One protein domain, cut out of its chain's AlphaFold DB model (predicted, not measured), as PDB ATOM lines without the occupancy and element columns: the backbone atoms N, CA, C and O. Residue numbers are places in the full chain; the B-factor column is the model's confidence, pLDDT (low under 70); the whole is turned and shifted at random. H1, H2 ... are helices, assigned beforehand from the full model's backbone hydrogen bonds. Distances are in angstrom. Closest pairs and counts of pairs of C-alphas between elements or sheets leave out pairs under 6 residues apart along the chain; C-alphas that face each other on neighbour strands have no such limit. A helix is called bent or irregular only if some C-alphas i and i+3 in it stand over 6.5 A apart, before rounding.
ATOM      1  N   PRO A  25      -5.183  -0.976 -27.973       93.88
ATOM      2  CA  PRO A  25      -6.433  -0.238 -28.015       93.88
ATOM      3  C   PRO A  25      -6.202   1.198 -28.492       93.88
ATOM      4  O   PRO A  25      -5.251   1.867 -28.065       93.88
ATOM      5  N   GLY A  26      -7.092   1.676 -29.360       95.25
ATOM      6  CA  GLY A  26      -7.119   3.066 -29.792       95.25
ATOM      7  C   GLY A  26      -7.758   3.983 -28.740       95.25
ATOM      8  O   GLY A  26      -8.053   3.564 -27.613       95.25
ATOM      9  N   PRO A  27      -7.952   5.274 -29.058       96.44
ATOM     10  CA  PRO A  27      -8.558   6.234 -28.136       96.44
ATOM     11  C   PRO A  27      -9.940   5.810 -27.615       96.44
ATOM     12  O   PRO A  27     -10.230   6.018 -26.435       96.44
ATOM     13  N   ILE A  28     -10.777   5.188 -28.452       96.38
ATOM     14  CA  ILE A  28     -12.130   4.759 -28.075       96.38
ATOM     15  C   ILE A  28     -12.051   3.540 -27.158       96.38
ATOM     16  O   ILE A  28     -12.665   3.544 -26.090       96.38
ATOM     17  N   GLY A  29     -11.247   2.530 -27.504       95.19
ATOM     18  CA  GLY A  29     -11.016   1.357 -26.664       95.19
ATOM     19  C   GLY A  29     -10.461   1.728 -25.286       95.19
ATOM     20  O   GLY A  29     -10.858   1.140 -24.276       95.19
ATOM     21  N   ARG A  30      -9.598   2.750 -25.205       97.12
ATOM     22  CA  ARG A  30      -9.092   3.298 -23.933       97.12
ATOM     23  C   ARG A  30     -10.176   4.024 -23.140       97.12
ATOM     24  O   ARG A  30     -10.277   3.813 -21.933       97.12
ATOM     25  N   PHE A  31     -11.002   4.839 -23.795       97.50
ATOM     26  CA  PHE A  31     -12.112   5.534 -23.139       97.50
ATOM     27  C   PHE A  31     -13.142   4.554 -22.563       97.50
ATOM     28  O   PHE A  31     -13.552   4.701 -21.413       97.50
ATOM     29  N   VAL A  32     -13.515   3.518 -23.321       96.75
ATOM     30  CA  VAL A  32     -14.450   2.476 -22.864       96.75
ATOM     31  C   VAL A  32     -13.916   1.773 -21.618       96.75
ATOM     32  O   VAL A  32     -14.641   1.628 -20.636       96.75
ATOM     33  N   ARG A  33     -12.634   1.395 -21.612       97.38
ATOM     34  CA  ARG A  33     -11.987   0.790 -20.440       97.38
ATOM     35  C   ARG A  33     -11.959   1.730 -19.242       97.38
ATOM     36  O   ARG A  33     -12.255   1.293 -18.135       97.38
ATOM     37  N   LEU A  34     -11.660   3.012 -19.451       98.12
ATOM     38  CA  LEU A  34     -11.690   4.011 -18.384       98.12
ATOM     39  C   LEU A  34     -13.093   4.121 -17.777       98.12
ATOM     40  O   LEU A  34     -13.235   4.065 -16.558       98.12
ATOM     41  N   ALA A  35     -14.127   4.221 -18.616       98.00
ATOM     42  CA  ALA A  35     -15.512   4.291 -18.168       98.00
ATOM     43  C   ALA A  35     -15.912   3.043 -17.363       98.00
ATOM     44  O   ALA A  35     -16.444   3.173 -16.263       98.00
ATOM     45  N   LEU A  36     -15.595   1.840 -17.857       97.19
ATOM     46  CA  LEU A  36     -15.852   0.586 -17.138       97.19
ATOM     47  C   LEU A  36     -15.096   0.520 -15.804       97.19
ATOM     48  O   LEU A  36     -15.683   0.156 -14.788       97.19
ATOM     49  N   GLY A  37     -13.825   0.926 -15.784       97.69
ATOM     50  CA  GLY A  37     -13.017   0.977 -14.565       97.69
ATOM     51  C   GLY A  37     -13.598   1.920 -13.512       97.69
ATOM     52  O   GLY A  37     -13.712   1.538 -12.349       97.69
ATOM     53  N   VAL A  38     -14.040   3.117 -13.914       98.19
ATOM     54  CA  VAL A  38     -14.694   4.089 -13.017       98.19
ATOM     55  C   VAL A  38     -16.033   3.563 -12.502       98.19
ATOM     56  O   VAL A  38     -16.318   3.697 -11.313       98.19
ATOM     57  N   LEU A  39     -16.845   2.934 -13.356       98.00
ATOM     58  CA  LEU A  39     -18.124   2.344 -12.947       98.00
ATOM     59  C   LEU A  39     -17.931   1.226 -11.915       98.00
ATOM     60  O   LEU A  39     -18.643   1.187 -10.915       98.00
ATOM     61  N   ILE A  40     -16.943   0.351 -12.118       97.38
ATOM     62  CA  ILE A  40     -16.630  -0.727 -11.170       97.38
ATOM     63  C   ILE A  40     -16.040  -0.163  -9.871       97.38
ATOM     64  O   ILE A  40     -16.399  -0.619  -8.789       97.38
ATOM     65  N   ALA A  41     -15.182   0.858  -9.948       97.06
ATOM     66  CA  ALA A  41     -14.657   1.532  -8.761       97.06
ATOM     67  C   ALA A  41     -15.776   2.193  -7.942       97.06
ATOM     68  O   ALA A  41     -15.797   2.067  -6.720       97.06
ATOM     69  N   LYS A  42     -16.744   2.834  -8.612       97.12
ATOM     70  CA  LYS A  42     -17.947   3.355  -7.959       97.12
ATOM     71  C   LYS A  42     -18.763   2.237  -7.313       97.12
ATOM     72  O   LYS A  42     -19.187   2.404  -6.179       97.12
ATOM     73  N   PHE A  43     -18.959   1.112  -7.997       95.56
ATOM     74  CA  PHE A  43     -19.661  -0.036  -7.422       95.56
ATOM     75  C   PHE A  43     -18.985  -0.535  -6.134       95.56
ATOM     76  O   PHE A  43     -19.670  -0.751  -5.143       95.56
ATOM     77  N   ILE A  44     -17.653  -0.653  -6.114       96.25
ATOM     78  CA  ILE A  44     -16.906  -1.031  -4.903       96.25
ATOM     79  C   ILE A  44     -17.040   0.020  -3.796       96.25
ATOM     80  O   ILE A  44     -17.192  -0.337  -2.633       96.25
ATOM     81  N   TYR A  45     -17.003   1.310  -4.139       95.94
ATOM     82  CA  TYR A  45     -17.252   2.375  -3.167       95.94
ATOM     83  C   TYR A  45     -18.654   2.256  -2.558       95.94
ATOM     84  O   TYR A  45     -18.792   2.257  -1.337       95.94
ATOM     85  N   ASP A  46     -19.678   2.098  -3.399       94.38
ATOM     86  CA  ASP A  46     -21.056   1.953  -2.938       94.38
ATOM     87  C   ASP A  46     -21.220   0.687  -2.082       94.38
ATOM     88  O   ASP A  46     -21.930   0.726  -1.080       94.38
ATOM     89  N   TRP A  47     -20.512  -0.398  -2.429       93.81
ATOM     90  CA  TRP A  47     -20.474  -1.640  -1.654       93.81
ATOM     91  C   TRP A  47     -20.030  -1.412  -0.210       93.81
ATOM     92  O   TRP A  47     -20.702  -1.862   0.706       93.81
ATOM     93  N   PHE A  48     -18.946  -0.670   0.004       92.75
ATOM     94  CA  PHE A  48     -18.444  -0.400   1.355       92.75
ATOM     95  C   PHE A  48     -19.274   0.611   2.145       92.75
ATOM     96  O   PHE A  48     -19.275   0.582   3.372       92.75
ATOM     97  N   VAL A  49     -19.899   1.570   1.461       93.31
ATOM     98  CA  VAL A  49     -20.544   2.707   2.131       93.31
ATOM     99  C   VAL A  49     -22.014   2.440   2.430       93.31
ATOM    100  O   VAL A  49     -22.531   2.959   3.419       93.31
ATOM    101  N   PHE A  50     -22.694   1.661   1.588       93.25
ATOM    102  CA  PHE A  50     -24.152   1.537   1.631       93.25
ATOM    103  C   PHE A  50     -24.668   0.110   1.793       93.25
ATOM    104  O   PHE A  50     -25.883  -0.044   1.880       93.25
ATOM    105  N   ILE A  51     -23.804  -0.908   1.788       93.25
ATOM    106  CA  ILE A  51     -24.226  -2.311   1.830       93.25
ATOM    107  C   ILE A  51     -23.684  -2.952   3.103       93.25
ATOM    108  O   ILE A  51     -22.491  -2.858   3.387       93.25
ATOM    109  N   ASP A  52     -24.557  -3.613   3.859       94.00
ATOM    110  CA  ASP A  52     -24.190  -4.313   5.090       94.00
ATOM    111  C   ASP A  52     -24.691  -5.768   5.114       94.00
ATOM    112  O   ASP A  52     -25.319  -6.267   4.175       94.00
ATOM    113  N   SER A  53     -24.395  -6.490   6.198       92.00
ATOM    114  CA  SER A  53     -24.736  -7.910   6.326       92.00
ATOM    115  C   SER A  53     -26.245  -8.193   6.294       92.00
ATOM    116  O   SER A  53     -26.653  -9.315   5.965       92.00
ATOM    117  N   SER A  54     -27.098  -7.200   6.562       92.75
ATOM    118  CA  SER A  54     -28.554  -7.327   6.459       92.75
ATOM    119  C   SER A  54     -29.044  -7.373   5.004       92.75
ATOM    120  O   SER A  54     -30.055  -8.026   4.711       92.75
ATOM    121  N   ASP A  55     -28.276  -6.814   4.064       93.25
ATOM    122  CA  ASP A  55     -28.590  -6.806   2.633       93.25
ATOM    123  C   ASP A  55     -28.399  -8.165   1.947       93.25
ATOM    124  O   ASP A  55     -28.762  -8.332   0.781       93.25
ATOM    125  N   PHE A  56     -27.918  -9.199   2.648       88.94
ATOM    126  CA  PHE A  56     -27.814 -10.560   2.102       88.94
ATOM    127  C   PHE A  56     -29.153 -11.164   1.643       88.94
ATOM    128  O   PHE A  56     -29.167 -12.182   0.951       88.94
ATOM    129  N   ALA A  57     -30.288 -10.582   2.036       90.38
ATOM    130  CA  ALA A  57     -31.604 -10.974   1.533       90.38
ATOM    131  C   ALA A  57     -31.977 -10.290   0.205       90.38
ATOM    132  O   ALA A  57     -32.934 -10.709  -0.449       90.38
ATOM    133  N   ASN A  58     -31.254  -9.244  -0.193       95.00
ATOM    134  CA  ASN A  58     -31.552  -8.464  -1.379       95.00
ATOM    135  C   ASN A  58     -31.153  -9.251  -2.645       95.00
ATOM    136  O   ASN A  58     -29.972  -9.563  -2.838       95.00
ATOM    137  N   PRO A  59     -32.102  -9.562  -3.548       95.62
ATOM    138  CA  PRO A  59     -31.816 -10.354  -4.742       95.62
ATOM    139  C   PRO A  59     -30.810  -9.678  -5.680       95.62
ATOM    140  O   PRO A  59     -30.073 -10.372  -6.376       95.62
ATOM    141  N   PHE A  60     -30.742  -8.343  -5.687       95.19
ATOM    142  CA  PHE A  60     -29.756  -7.611  -6.477       95.19
ATOM    143  C   PHE A  60     -28.336  -7.852  -5.952       95.19
ATOM    144  O   PHE A  60     -27.440  -8.167  -6.732       95.19
ATOM    145  N   ILE A  61     -28.142  -7.794  -4.632       94.94
ATOM    146  CA  ILE A  61     -26.852  -8.084  -3.992       94.94
ATOM    147  C   ILE A  61     -26.447  -9.531  -4.241       94.94
ATOM    148  O   ILE A  61     -25.331  -9.790  -4.685       94.94
ATOM    149  N   LEU A  62     -27.373 -10.475  -4.069       95.19
ATOM    150  CA  LEU A  62     -27.123 -11.884  -4.364       95.19
ATOM    151  C   LEU A  62     -26.763 -12.129  -5.835       95.19
ATOM    152  O   LEU A  62     -25.931 -12.991  -6.116       95.19
ATOM    153  N   ALA A  63     -27.339 -11.374  -6.775       96.06
ATOM    154  CA  ALA A  63     -26.980 -11.466  -8.187       96.06
ATOM    155  C   ALA A  63     -25.532 -11.016  -8.437       96.06
ATOM    156  O   ALA A  63     -24.804 -11.705  -9.151       96.06
ATOM    157  N   TRP A  64     -25.084  -9.923  -7.811       95.94
ATOM    158  CA  TRP A  64     -23.683  -9.488  -7.876       95.94
ATOM    159  C   TRP A  64     -22.744 -10.489  -7.206       95.94
ATOM    160  O   TRP A  64     -21.745 -10.891  -7.800       95.94
ATOM    161  N   VAL A  65     -23.105 -10.994  -6.024       96.44
ATOM    162  CA  VAL A  65     -22.342 -12.051  -5.349       96.44
ATOM    163  C   VAL A  65     -22.228 -13.294  -6.234       96.44
ATOM    164  O   VAL A  65     -21.143 -13.847  -6.397       96.44
ATOM    165  N   GLY A  66     -23.321 -13.715  -6.871       97.12
ATOM    166  CA  GLY A  66     -23.322 -14.833  -7.811       97.12
ATOM    167  C   GLY A  66     -22.498 -14.557  -9.073       97.12
ATOM    168  O   GLY A  66     -21.807 -15.450  -9.571       97.12
ATOM    169  N   PHE A  67     -22.515 -13.326  -9.582       96.75
ATOM    170  CA  PHE A  67     -21.701 -12.939 -10.731       96.75
ATOM    171  C   PHE A  67     -20.203 -12.996 -10.408       96.75
ATOM    172  O   PHE A  67     -19.415 -13.437 -11.250       96.75
ATOM    173  N   SER A  68     -19.789 -12.672  -9.183       96.75
ATOM    174  CA  SER A  68     -18.381 -12.771  -8.789       96.75
ATOM    175  C   SER A  68     -17.863 -14.216  -8.779       96.75
ATOM    176  O   SER A  68     -16.758 -14.486  -9.254       96.75
ATOM    177  N   VAL A  69     -18.704 -15.190  -8.419       97.50
ATOM    178  CA  VAL A  69     -18.407 -16.630  -8.571       97.50
ATOM    179  C   VAL A  69     -18.126 -16.998 -10.039       97.50
ATOM    180  O   VAL A  69     -17.273 -17.844 -10.338       97.50
ATOM    181  N   MET A  70     -18.822 -16.362 -10.987       95.69
ATOM    182  CA  MET A  70     -18.566 -16.555 -12.418       95.69
ATOM    183  C   MET A  70     -17.269 -15.880 -12.875       95.69
ATOM    184  O   MET A  70     -16.579 -16.456 -13.718       95.69
ATOM    185  N   LEU A  71     -16.925 -14.724 -12.299       95.38
ATOM    186  CA  LEU A  71     -15.703 -13.968 -12.593       95.38
ATOM    187  C   LEU A  71     -14.431 -14.601 -12.022       95.38
ATOM    188  O   LEU A  71     -13.365 -14.428 -12.611       95.38
ATOM    189  N   ALA A  72     -14.521 -15.342 -10.914       96.69
ATOM    190  CA  ALA A  72     -13.350 -15.844 -10.193       96.69
ATOM    191  C   ALA A  72     -12.329 -16.598 -11.073       96.69
ATOM    192  O   ALA A  72     -11.140 -16.287 -10.985       96.69
ATOM    193  N   PRO A  73     -12.726 -17.524 -11.976       95.19
ATOM    194  CA  PRO A  73     -11.782 -18.161 -12.892       95.19
ATOM    195  C   PRO A  73     -11.072 -17.176 -13.817       95.19
ATOM    196  O   PRO A  73      -9.892 -17.355 -14.074       95.19
ATOM    197  N   TYR A  74     -11.756 -16.142 -14.307       93.25
ATOM    198  CA  TYR A  74     -11.159 -15.162 -15.214       93.25
ATOM    199  C   TYR A  74     -10.135 -14.299 -14.483       93.25
ATOM    200  O   TYR A  74      -8.988 -14.236 -14.916       93.25
ATOM    201  N   VAL A  75     -10.516 -13.726 -13.336       94.81
ATOM    202  CA  VAL A  75      -9.622 -12.881 -12.527       94.81
ATOM    203  C   VAL A  75      -8.367 -13.653 -12.126       94.81
ATOM    204  O   VAL A  75      -7.260 -13.162 -12.311       94.81
ATOM    205  N   VAL A  76      -8.520 -14.885 -11.638       94.75
ATOM    206  CA  VAL A  76      -7.379 -15.675 -11.160       94.75
ATOM    207  C   VAL A  76      -6.551 -16.232 -12.322       94.75
ATOM    208  O   VAL A  76      -5.340 -16.036 -12.359       94.75
ATOM    209  N   ASN A  77      -7.165 -16.906 -13.298       94.00
ATOM    210  CA  ASN A  77      -6.400 -17.554 -14.367       94.00
ATOM    211  C   ASN A  77      -5.725 -16.525 -15.282       94.00
ATOM    212  O   ASN A  77      -4.522 -16.605 -15.526       94.00
ATOM    213  N   ILE A  78      -6.467 -15.520 -15.754       92.12
ATOM    214  CA  ILE A  78      -5.922 -14.506 -16.667       92.12
ATOM    215  C   ILE A  78      -5.000 -13.556 -15.899       92.12
ATOM    216  O   ILE A  78      -3.876 -13.298 -16.349       92.12
ATOM    217  N   GLY A  79      -5.434 -13.096 -14.720       90.81
ATOM    218  CA  GLY A  79      -4.674 -12.165 -13.886       90.81
ATOM    219  C   GLY A  79      -3.317 -12.720 -13.459       90.81
ATOM    220  O   GLY A  79      -2.322 -12.009 -13.540       90.81
ATOM    221  N   TYR A  80      -3.222 -14.007 -13.111       90.12
ATOM    222  CA  TYR A  80      -1.935 -14.624 -12.757       90.12
ATOM    223  C   TYR A  80      -1.241 -15.352 -13.914       90.12
ATOM    224  O   TYR A  80      -0.118 -15.822 -13.750       90.12
ATOM    225  N   GLY A  81      -1.855 -15.439 -15.098       88.88
ATOM    226  CA  GLY A  81      -1.273 -16.169 -16.230       88.88
ATOM    227  C   GLY A  81      -1.200 -17.686 -16.013       88.88
ATOM    228  O   GLY A  81      -0.300 -18.344 -16.536       88.88
ATOM    229  N   VAL A  82      -2.113 -18.234 -15.211       90.19
ATOM    230  CA  VAL A  82      -2.196 -19.654 -14.834       90.19
ATOM    231  C   VAL A  82      -3.473 -20.270 -15.400       90.19
ATOM    232  O   VAL A  82      -4.428 -19.563 -15.693       90.19
ATOM    233  N   ASN A  83      -3.525 -21.592 -15.556       91.62
ATOM    234  CA  ASN A  83      -4.735 -22.274 -16.018       91.62
ATOM    235  C   ASN A  83      -5.195 -23.315 -14.996       91.62
ATOM    236  O   ASN A  83      -4.893 -24.501 -15.116       91.62
ATOM    237  N   PHE A  84      -5.956 -22.864 -14.000       92.94
ATOM    238  CA  PHE A  84      -6.644 -23.750 -13.062       92.94
ATOM    239  C   PHE A  84      -8.032 -24.179 -13.572       92.94
ATOM    240  O   PHE A  84      -8.763 -24.897 -12.888       92.94
ATOM    241  N   GLY A  85      -8.441 -23.759 -14.774       92.31
ATOM    242  CA  GLY A  85      -9.787 -24.010 -15.283       92.31
ATOM    243  C   GLY A  85     -10.849 -23.432 -14.342       92.31
ATOM    244  O   GLY A  85     -10.782 -22.267 -13.962       92.31
ATOM    245  N   ALA A  86     -11.823 -24.248 -13.937       94.50
ATOM    246  CA  ALA A  86     -12.901 -23.827 -13.038       94.50
ATOM    247  C   ALA A  86     -12.532 -23.862 -11.540       94.50
ATOM    248  O   ALA A  86     -13.351 -23.463 -10.715       94.50
ATOM    249  N   TRP A  87     -11.329 -24.308 -11.159       96.25
ATOM    250  CA  TRP A  87     -10.947 -24.454  -9.747       96.25
ATOM    251  C   TRP A  87     -11.110 -23.196  -8.886       96.25
ATOM    252  O   TRP A  87     -11.646 -23.335  -7.787       96.25
ATOM    253  N   PRO A  88     -10.739 -21.981  -9.341       97.12
ATOM    254  CA  PRO A  88     -10.900 -20.773  -8.532       97.12
ATOM    255  C   PRO A  88     -12.348 -20.543  -8.088       97.12
ATOM    256  O   PRO A  88     -12.590 -20.107  -6.968       97.12
ATOM    257  N   ARG A  89     -13.322 -20.920  -8.928       97.12
ATOM    258  CA  ARG A  89     -14.749 -20.867  -8.591       97.12
ATOM    259  C   ARG A  89     -15.098 -21.800  -7.434       97.12
ATOM    260  O   ARG A  89     -15.798 -21.398  -6.512       97.12
ATOM    261  N   TYR A  90     -14.647 -23.050  -7.498       97.69
ATOM    262  CA  TYR A  90     -14.954 -24.043  -6.469       97.69
ATOM    263  C   TYR A  90     -14.224 -23.753  -5.162       97.69
ATOM    264  O   TYR A  90     -14.817 -23.905  -4.100       97.69
ATOM    265  N   ALA A  91     -12.976 -23.286  -5.240       97.94
ATOM    266  CA  ALA A  91     -12.226 -22.833  -4.076       97.94
ATOM    267  C   ALA A  91     -12.963 -21.690  -3.365       97.94
ATOM    268  O   ALA A  91     -13.157 -21.750  -2.155       97.94
ATOM    269  N   LEU A  92     -13.453 -20.706  -4.124       98.06
ATOM    270  CA  LEU A  92     -14.237 -19.596  -3.593       98.06
ATOM    271  C   LEU A  92     -15.510 -20.061  -2.872       98.06
ATOM    272  O   LEU A  92     -15.734 -19.710  -1.717       98.06
ATOM    273  N   LEU A  93     -16.321 -20.887  -3.541       98.38
ATOM    274  CA  LEU A  93     -17.540 -21.443  -2.949       98.38
ATOM    275  C   LEU A  93     -17.229 -22.277  -1.701       98.38
ATOM    276  O   LEU A  93     -17.958 -22.200  -0.718       98.38
ATOM    277  N   GLY A  94     -16.133 -23.039  -1.727       98.31
ATOM    278  CA  GLY A  94     -15.651 -23.798  -0.578       98.31
ATOM    279  C   GLY A  94     -15.333 -22.898   0.613       98.31
ATOM    280  O   GLY A  94     -15.793 -23.181   1.714       98.31
ATOM    281  N   VAL A  95     -14.621 -21.787   0.395       98.44
ATOM    282  CA  VAL A  95     -14.333 -20.799   1.448       98.44
ATOM    283  C   VAL A  95     -15.626 -20.239   2.035       98.44
ATOM    284  O   VAL A  95     -15.780 -20.257   3.249       98.44
ATOM    285  N   TRP A  96     -16.587 -19.818   1.209       98.06
ATOM    286  CA  TRP A  96     -17.862 -19.289   1.711       98.06
ATOM    287  C   TRP A  96     -18.669 -20.328   2.494       98.06
ATOM    288  O   TRP A  96     -19.209 -20.014   3.550       98.06
ATOM    289  N   VAL A  97     -18.724 -21.579   2.028       98.38
ATOM    290  CA  VAL A  97     -19.402 -22.665   2.754       98.38
ATOM    291  C   VAL A  97     -18.730 -22.923   4.102       98.38
ATOM    292  O   VAL A  97     -19.422 -23.047   5.110       98.38
ATOM    293  N   LEU A  98     -17.395 -22.968   4.147       98.44
ATOM    294  CA  LEU A  98     -16.658 -23.147   5.398       98.44
ATOM    295  C   LEU A  98     -16.884 -21.973   6.359       98.44
ATOM    296  O   LEU A  98     -17.111 -22.215   7.543       98.44
ATOM    297  N   SER A  99     -16.902 -20.731   5.866       98.12
ATOM    298  CA  SER A  99     -17.237 -19.547   6.668       98.12
ATOM    299  C   SER A  99     -18.657 -19.604   7.225       98.12
ATOM    300  O   SER A  99     -18.864 -19.292   8.395       98.12
ATOM    301  N   ALA A 100     -19.633 -20.036   6.419       97.50
ATOM    302  CA  ALA A 100     -21.020 -20.187   6.852       97.50
ATOM    303  C   ALA A 100     -21.161 -21.259   7.945       97.50
ATOM    304  O   ALA A 100     -21.846 -21.038   8.941       97.50
ATOM    305  N   ILE A 101     -20.484 -22.404   7.790       98.31
ATOM    306  CA  ILE A 101     -20.470 -23.476   8.797       98.31
ATOM    307  C   ILE A 101     -19.803 -22.986  10.084       98.31
ATOM    308  O   ILE A 101     -20.376 -23.139  11.159       98.31
ATOM    309  N   ALA A 102     -18.616 -22.387   9.990       98.25
ATOM    310  CA  ALA A 102     -17.890 -21.877  11.149       98.25
ATOM    311  C   ALA A 102     -18.694 -20.799  11.892       98.25
ATOM    312  O   ALA A 102     -18.807 -20.844  13.114       98.25
ATOM    313  N   GLY A 103     -19.316 -19.885  11.147       97.62
ATOM    314  CA  GLY A 103     -20.214 -18.872  11.682       97.62
ATOM    315  C   GLY A 103     -21.435 -19.455  12.383       97.62
ATOM    316  O   GLY A 103     -21.748 -19.061  13.501       97.62
ATOM    317  N   TYR A 104     -22.081 -20.453  11.778       98.12
ATOM    318  CA  TYR A 104     -23.212 -21.140  12.395       98.12
ATOM    319  C   TYR A 104     -22.826 -21.854  13.694       98.12
ATOM    320  O   TYR A 104     -23.564 -21.785  14.672       98.12
ATOM    321  N   LEU A 105     -21.661 -22.507  13.729       98.31
ATOM    322  CA  LEU A 105     -21.161 -23.163  14.940       98.31
ATOM    323  C   LEU A 105     -20.823 -22.161  16.059       98.31
ATOM    324  O   LEU A 105     -20.939 -22.518  17.229       98.31
ATOM    325  N   ALA A 106     -20.413 -20.937  15.715       97.94
ATOM    326  CA  ALA A 106     -20.048 -19.897  16.678       97.94
ATOM    327  C   ALA A 106     -21.250 -19.073  17.178       97.94
ATOM    328  O   ALA A 106     -21.353 -18.798  18.371       97.94
ATOM    329  N   GLU A 107     -22.154 -18.682  16.279       97.00
ATOM    330  CA  GLU A 107     -23.219 -17.698  16.536       97.00
ATOM    331  C   GLU A 107     -24.632 -18.311  16.486       97.00
ATOM    332  O   GLU A 107     -25.610 -17.662  16.852       97.00
ATOM    333  N   GLY A 108     -24.776 -19.555  16.015       97.12
ATOM    334  CA  GLY A 108     -26.074 -20.218  15.832       97.12
ATOM    335  C   GLY A 108     -26.874 -19.730  14.619       97.12
ATOM    336  O   GLY A 108     -28.017 -20.151  14.426       97.12
ATOM    337  N   VAL A 109     -26.298 -18.862  13.780       95.38
ATOM    338  CA  VAL A 109     -26.939 -18.284  12.590       95.38
ATOM    339  C   VAL A 109     -26.106 -18.538  11.333       95.38
ATOM    340  O   VAL A 109     -24.888 -18.423  11.341       95.38
ATOM    341  N   LEU A 110     -26.763 -18.908  10.225       91.19
ATOM    342  CA  LEU A 110     -26.076 -19.174   8.945       91.19
ATOM    343  C   LEU A 110     -25.549 -17.895   8.278       91.19
ATOM    344  O   LEU A 110     -24.600 -17.948   7.503       91.19
ATOM    345  N   ARG A 111     -26.190 -16.755   8.555       93.00
ATOM    346  CA  ARG A 111     -25.791 -15.425   8.074       93.00
ATOM    347  C   ARG A 111     -24.968 -14.730   9.151       93.00
ATOM    348  O   ARG A 111     -25.409 -13.740   9.722       93.00
ATOM    349  N   SER A 112     -23.836 -15.333   9.480       95.31
ATOM    350  CA  SER A 112     -22.901 -14.784  10.453       95.31
ATOM    351  C   SER A 112     -22.111 -13.614   9.872       95.31
ATOM    352  O   SER A 112     -21.944 -13.500   8.650       95.31
ATOM    353  N   GLU A 113     -21.534 -12.810  10.761       94.88
ATOM    354  CA  GLU A 113     -20.595 -11.753  10.372       94.88
ATOM    355  C   GLU A 113     -19.379 -12.344   9.637       94.88
ATOM    356  O   GLU A 113     -18.923 -11.806   8.633       94.88
ATOM    357  N   LEU A 114     -18.917 -13.532  10.048       96.81
ATOM    358  CA  LEU A 114     -17.814 -14.232   9.383       96.81
ATOM    359  C   LEU A 114     -18.102 -14.540   7.901       96.81
ATOM    360  O   LEU A 114     -17.234 -14.363   7.040       96.81
ATOM    361  N   LEU A 115     -19.313 -15.008   7.575       97.12
ATOM    362  CA  LEU A 115     -19.697 -15.230   6.180       97.12
ATOM    363  C   LEU A 115     -19.724 -13.904   5.414       97.12
ATOM    364  O   LEU A 115     -19.189 -13.842   4.307       97.12
ATOM    365  N   TRP A 116     -20.291 -12.852   6.010       96.00
ATOM    366  CA  TRP A 116     -20.331 -11.519   5.408       96.00
ATOM    367  C   TRP A 116     -18.937 -10.997   5.078       96.00
ATOM    368  O   TRP A 116     -18.658 -10.751   3.907       96.00
ATOM    369  N   THR A 117     -18.029 -10.947   6.054       96.12
ATOM    370  CA  THR A 117     -16.660 -10.456   5.843       96.12
ATOM    371  C   THR A 117     -15.934 -11.250   4.756       96.12
ATOM    372  O   THR A 117     -15.205 -10.683   3.944       96.12
ATOM    373  N   THR A 118     -16.130 -12.574   4.687       97.50
ATOM    374  CA  THR A 118     -15.483 -13.382   3.638       97.50
ATOM    375  C   THR A 118     -16.075 -13.165   2.246       97.50
ATOM    376  O   THR A 118     -15.324 -13.134   1.266       97.50
ATOM    377  N   VAL A 119     -17.391 -12.964   2.128       96.81
ATOM    378  CA  VAL A 119     -18.026 -12.575   0.859       96.81
ATOM    379  C   VAL A 119     -17.583 -11.174   0.451       96.81
ATOM    380  O   VAL A 119     -17.168 -10.994  -0.691       96.81
ATOM    381  N   GLU A 120     -17.599 -10.213   1.367       95.62
ATOM    382  CA  GLU A 120     -17.155  -8.839   1.138       95.62
ATOM    383  C   GLU A 120     -15.700  -8.797   0.659       95.62
ATOM    384  O   GLU A 120     -15.428  -8.294  -0.431       95.62
ATOM    385  N   ALA A 121     -14.773  -9.422   1.392       96.69
ATOM    386  CA  ALA A 121     -13.365  -9.500   1.003       96.69
ATOM    387  C   ALA A 121     -13.187 -10.105  -0.400       96.69
ATOM    388  O   ALA A 121     -12.338  -9.665  -1.181       96.69
ATOM    389  N   THR A 122     -14.028 -11.079  -0.754       97.00
ATOM    390  CA  THR A 122     -14.046 -11.657  -2.098       97.00
ATOM    391  C   THR A 122     -14.514 -10.654  -3.151       97.00
ATOM    392  O   THR A 122     -13.898 -10.570  -4.215       97.00
ATOM    393  N   GLN A 123     -15.591  -9.906  -2.891       96.12
ATOM    394  CA  GLN A 123     -16.091  -8.903  -3.835       96.12
ATOM    395  C   GLN A 123     -15.050  -7.825  -4.088       96.12
ATOM    396  O   GLN A 123     -14.763  -7.498  -5.240       96.12
ATOM    397  N   VAL A 124     -14.428  -7.341  -3.017       95.00
ATOM    398  CA  VAL A 124     -13.358  -6.346  -3.069       95.00
ATOM    399  C   VAL A 124     -12.191  -6.864  -3.890       95.00
ATOM    400  O   VAL A 124     -11.701  -6.161  -4.769       95.00
ATOM    401  N   TYR A 125     -11.773  -8.110  -3.670       96.38
ATOM    402  CA  TYR A 125     -10.714  -8.709  -4.468       96.38
ATOM    403  C   TYR A 125     -11.106  -8.826  -5.948       96.38
ATOM    404  O   TYR A 125     -10.384  -8.327  -6.805       96.38
ATOM    405  N   LEU A 126     -12.242  -9.449  -6.276       97.12
ATOM    406  CA  LEU A 126     -12.602  -9.748  -7.665       97.12
ATOM    407  C   LEU A 126     -12.963  -8.492  -8.464       97.12
ATOM    408  O   LEU A 126     -12.392  -8.254  -9.531       97.12
ATOM    409  N   TYR A 127     -13.886  -7.675  -7.956       97.25
ATOM    410  CA  TYR A 127     -14.294  -6.445  -8.629       97.25
ATOM    411  C   TYR A 127     -13.243  -5.352  -8.501       97.25
ATOM    412  O   TYR A 127     -13.023  -4.627  -9.466       97.25
ATOM    413  N   GLY A 128     -12.541  -5.254  -7.370       96.44
ATOM    414  CA  GLY A 128     -11.436  -4.308  -7.223       96.44
ATOM    415  C   GLY A 128     -10.292  -4.620  -8.184       96.44
ATOM    416  O   GLY A 128      -9.830  -3.721  -8.885       96.44
ATOM    417  N   HIS A 129      -9.891  -5.889  -8.311       95.56
ATOM    418  CA  HIS A 129      -8.883  -6.298  -9.294       95.56
ATOM    419  C   HIS A 129      -9.344  -6.000 -10.723       95.56
ATOM    420  O   HIS A 129      -8.565  -5.464 -11.512       95.56
ATOM    421  N   LEU A 130     -10.602  -6.305 -11.060       95.94
ATOM    422  CA  LEU A 130     -11.164  -6.033 -12.384       95.94
ATOM    423  C   LEU A 130     -11.221  -4.528 -12.691       95.94
ATOM    424  O   LEU A 130     -10.745  -4.097 -13.739       95.94
ATOM    425  N   GLY A 131     -11.761  -3.722 -11.776       96.75
ATOM    426  CA  GLY A 131     -11.861  -2.271 -11.922       96.75
ATOM    427  C   GLY A 131     -10.488  -1.615 -12.046       96.75
ATOM    428  O   GLY A 131     -10.260  -0.834 -12.967       96.75
ATOM    429  N   LEU A 132      -9.537  -2.001 -11.190       96.69
ATOM    430  CA  LEU A 132      -8.158  -1.520 -11.270       96.69
ATOM    431  C   LEU A 132      -7.497  -1.913 -12.596       96.69
ATOM    432  O   LEU A 132      -6.847  -1.086 -13.231       96.69
ATOM    433  N   SER A 133      -7.703  -3.151 -13.044       95.94
ATOM    434  CA  SER A 133      -7.190  -3.649 -14.323       95.94
ATOM    435  C   SER A 133      -7.699  -2.820 -15.504       95.94
ATOM    436  O   SER A 133      -6.910  -2.427 -16.360       95.94
ATOM    437  N   PHE A 134      -8.986  -2.464 -15.518       97.19
ATOM    438  CA  PHE A 134      -9.565  -1.569 -16.522       97.19
ATOM    439  C   PHE A 134      -8.923  -0.177 -16.527       97.19
ATOM    440  O   PHE A 134      -8.559   0.333 -17.590       97.19
ATOM    441  N   LEU A 135      -8.747   0.423 -15.347       97.56
ATOM    442  CA  LEU A 135      -8.124   1.740 -15.203       97.56
ATOM    443  C   LEU A 135      -6.673   1.732 -15.702       97.56
ATOM    444  O   LEU A 135      -6.287   2.581 -16.507       97.56
ATOM    445  N   VAL A 136      -5.882   0.740 -15.286       96.12
ATOM    446  CA  VAL A 136      -4.490   0.585 -15.732       96.12
ATOM    447  C   VAL A 136      -4.433   0.320 -17.238       96.12
ATOM    448  O   VAL A 136      -3.636   0.944 -17.938       96.12
ATOM    449  N   SER A 137      -5.316  -0.532 -17.765       95.81
ATOM    450  CA  SER A 137      -5.396  -0.841 -19.196       95.81
ATOM    451  C   SER A 137      -5.704   0.395 -20.043       95.81
ATOM    452  O   SER A 137      -5.141   0.550 -21.129       95.81
ATOM    453  N   ALA A 138      -6.567   1.293 -19.559       96.81
ATOM    454  CA  ALA A 138      -6.869   2.553 -20.231       96.81
ATOM    455  C   ALA A 138      -5.646   3.485 -20.289       96.81
ATOM    456  O   ALA A 138      -5.412   4.146 -21.302       96.81
ATOM    457  N   ILE A 139      -4.834   3.511 -19.230       96.12
ATOM    458  CA  ILE A 139      -3.624   4.339 -19.159       96.12
ATOM    459  C   ILE A 139      -2.525   3.765 -20.059       96.12
ATOM    460  O   ILE A 139      -1.996   4.493 -20.898       96.12
ATOM    461  N   LEU A 140      -2.222   2.472 -19.929       94.75
ATOM    462  CA  LEU A 140      -1.087   1.822 -20.599       94.75
ATOM    463  C   LEU A 140      -1.372   1.384 -22.036       94.75
ATOM    464  O   LEU A 140      -0.445   0.969 -22.734       94.75
ATOM    465  N   ALA A 141      -2.633   1.454 -22.473       94.69
ATOM    466  CA  ALA A 141      -3.080   0.851 -23.721       94.69
ATOM    467  C   ALA A 141      -2.675  -0.637 -23.790       94.69
ATOM    468  O   ALA A 141      -2.034  -1.083 -24.745       94.69
ATOM    469  N   THR A 142      -3.008  -1.390 -22.734       92.88
ATOM    470  CA  THR A 142      -2.761  -2.837 -22.662       92.88
ATOM    471  C   THR A 142      -3.517  -3.538 -23.792       92.88
ATOM    472  O   THR A 142      -4.735  -3.379 -23.878       92.88
ATOM    473  N   PRO A 143      -2.823  -4.280 -24.674       89.75
ATOM    474  CA  PRO A 143      -3.470  -5.012 -25.750       89.75
ATOM    475  C   PRO A 143      -4.176  -6.270 -25.222       89.75
ATOM    476  O   PRO A 143      -3.707  -6.929 -24.288       89.75
ATOM    477  N   GLY A 144      -5.306  -6.613 -25.840       89.44
ATOM    478  CA  GLY A 144      -6.134  -7.742 -25.427       89.44
ATOM    479  C   GLY A 144      -6.880  -7.479 -24.122       89.44
ATOM    480  O   GLY A 144      -7.578  -6.476 -23.979       89.44
ATOM    481  N   CYS A 145      -6.782  -8.422 -23.186       91.06
ATOM    482  CA  CYS A 145      -7.569  -8.410 -21.967       91.06
ATOM    483  C   CYS A 145      -6.959  -7.561 -20.860       91.06
ATOM    484  O   CYS A 145      -5.886  -7.857 -20.344       91.06
ATOM    485  N   GLU A 146      -7.717  -6.567 -20.421       93.88
ATOM    486  CA  GLU A 146      -7.486  -5.683 -19.274       93.88
ATOM    487  C   GLU A 146      -6.982  -6.402 -18.017       93.88
ATOM    488  O   GLU A 146      -6.111  -5.865 -17.343       93.88
ATOM    489  N   MET A 147      -7.437  -7.626 -17.714       93.19
ATOM    490  CA  MET A 147      -6.922  -8.407 -16.571       93.19
ATOM    491  C   MET A 147      -5.405  -8.692 -16.655       93.19
ATOM    492  O   MET A 147      -4.780  -9.040 -15.658       93.19
ATOM    493  N   ARG A 148      -4.783  -8.532 -17.832       92.69
ATOM    494  CA  ARG A 148      -3.328  -8.623 -18.043       92.69
ATOM    495  C   ARG A 148      -2.596  -7.300 -17.830       92.69
ATOM    496  O   ARG A 148      -1.366  -7.309 -17.826       92.69
ATOM    497  N   ALA A 149      -3.299  -6.190 -17.610       93.12
ATOM    498  CA  ALA A 149      -2.691  -4.872 -17.451       93.12
ATOM    499  C   ALA A 149      -1.756  -4.804 -16.237       93.12
ATOM    500  O   ALA A 149      -0.667  -4.242 -16.336       93.12
ATOM    501  N   ILE A 150      -2.121  -5.443 -15.119       91.62
ATOM    502  CA  ILE A 150      -1.269  -5.500 -13.921       91.62
ATOM    503  C   ILE A 150      -0.000  -6.340 -14.185       91.62
ATOM    504  O   ILE A 150       1.096  -5.805 -14.014       91.62
ATOM    505  N   PRO A 151      -0.079  -7.601 -14.665       90.38
ATOM    506  CA  PRO A 151       1.107  -8.357 -15.076       90.38
ATOM    507  C   PRO A 151       1.966  -7.656 -16.127       90.38
ATOM    508  O   PRO A 151       3.185  -7.755 -16.080       90.38
ATOM    509  N   GLN A 152       1.351  -6.952 -17.079       89.88
ATOM    510  CA  GLN A 152       2.082  -6.187 -18.082       89.88
ATOM    511  C   GLN A 152       2.836  -5.016 -17.455       89.88
ATOM    512  O   GLN A 152       4.002  -4.823 -17.787       89.88
ATOM    513  N   LEU A 153       2.212  -4.270 -16.543       91.31
ATOM    514  CA  LEU A 153       2.875  -3.197 -15.806       91.31
ATOM    515  C   LEU A 153       4.065  -3.743 -15.002       91.31
ATOM    516  O   LEU A 153       5.165  -3.205 -15.089       91.31
ATOM    517  N   LEU A 154       3.873  -4.849 -14.277       90.31
ATOM    518  CA  LEU A 154       4.953  -5.508 -13.535       90.31
ATOM    519  C   LEU A 154       6.058  -6.026 -14.466       90.31
ATOM    520  O   LEU A 154       7.241  -5.901 -14.148       90.31
ATOM    521  N   GLY A 155       5.693  -6.561 -15.631       89.25
ATOM    522  CA  GLY A 155       6.626  -6.979 -16.674       89.25
ATOM    523  C   GLY A 155       7.470  -5.817 -17.195       89.25
ATOM    524  O   GLY A 155       8.695  -5.885 -17.193       89.25
ATOM    525  N   GLN A 156       6.829  -4.694 -17.529       89.50
ATOM    526  CA  GLN A 156       7.503  -3.474 -17.977       89.50
ATOM    527  C   GLN A 156       8.470  -2.922 -16.924       89.50
ATOM    528  O   GLN A 156       9.585  -2.540 -17.270       89.50
ATOM    529  N   VAL A 157       8.077  -2.922 -15.647       92.62
ATOM    530  CA  VAL A 157       8.934  -2.465 -14.540       92.62
ATOM    531  C   VAL A 157      10.110  -3.419 -14.296       92.62
ATOM    532  O   VAL A 157      11.210  -2.970 -13.994       92.62
ATOM    533  N   SER A 158       9.902  -4.730 -14.443       92.12
ATOM    534  CA  SER A 158      10.938  -5.756 -14.225       92.12
ATOM    535  C   SER A 158      11.799  -6.061 -15.456       92.12
ATOM    536  O   SER A 158      12.732  -6.856 -15.360       92.12
ATOM    537  N   GLY A 159      11.490  -5.474 -16.615       90.31
ATOM    538  CA  GLY A 159      12.123  -5.817 -17.891       90.31
ATOM    539  C   GLY A 159      11.762  -7.215 -18.413       90.31
ATOM    540  O   GLY A 159      12.413  -7.709 -19.331       90.31
ATOM    541  N   SER A 160      10.739  -7.864 -17.847       85.88
ATOM    542  CA  SER A 160      10.242  -9.158 -18.315       85.88
ATOM    543  C   SER A 160       9.056  -8.972 -19.266       85.88
ATOM    544  O   SER A 160       8.151  -8.174 -19.027       85.88
ATOM    545  N   GLY A 161       9.057  -9.691 -20.390       84.00
ATOM    546  CA  GLY A 161       7.909  -9.684 -21.295       84.00
ATOM    547  C   GLY A 161       6.676 -10.302 -20.629       84.00
ATOM    548  O   GLY A 161       6.791 -11.252 -19.855       84.00
TER     549      GLY A 161
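Overview. This is residues 25 to 161 of the 189 residues of an uncharacterized protein of Xanthomonadales bacterium (UniProt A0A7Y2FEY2). Three long helices make a slab, with H5 in the middle, H1 side by side with it on one side, and H4 on the other, meeting H5 near their link and diverging from it. Bent H3 crosses over H5 on one face, and H6 packs on the last part of H5, with residues 154 to 159 sticking out. The printed part has 137 residues with six named helices, H1 to H6 in order, no named strand: all helix. It is only just compact, close to loose, with a radius of gyration of the C-alphas of 16.9 A, and spans 53 by 30 by 22 A.

Along the chain. Find C-alpha 27 at (-8.558, 6.234, -28.136); from there H1 runs 33.9 A to residue 50. H2 is residues 53 to 57. H3, residues 59 to 80, was assigned as one helix by its hydrogen bonds but is bent, C-alphas 70 and 73 being 7.0 A apart: H3a is 59 to 70, H3b 73 to 80. H4, 87 to 107, covers 29.8 A; H5, 113 to 140, 39.0 A. H6, 146 to 158, ends at C-alpha 158 (10.938, -5.756, -14.225). H2 and H6 are only just irregular: C-alphas 54 and 57 are 6.8 A apart, 147 and 150 6.9 A.

Arrangement. Start at the hub, H5. H1 touches it, closest C-alphas Gly 37 and Gly 131 at 4.3 A, a shallow tilt of 21 degrees, opposite ways. H4 and H5 form a hairpin at 32 degrees, touching with residues 95 to 103 and 113 to 119 alone; the closest C-alphas, Ser 99 and Leu 115, are 5.0 A apart. H3a touches H5 with residues 65 to 68 alone, closest C-alphas Ser 68 and Leu 126 at 6.6 A, a steep tilt of 65 degrees. H6 touches H3b, C-alphas Gly 79 and Met 147 being closest at 5.1 A. H2 is close to H5 but not clearly touching, closest C-alphas Ser 53 and Trp 116 at 5.8 A. H1 and H4 are apart. Every O i to N i+4 pair is within hydrogen-bond range in H1, H3a, H3b, H4 and H5; H6 has 7 of 9, and H2 0 of 1, with 0 of 2 O i to N i+3 pairs.

Size, cuts and confidence. Look at Gly 26 and Gly 108, whose C-alphas are the farthest apart, 54.6 A. The printed part has no cut, no link is long, and no printed residue is under 70 in pLDDT.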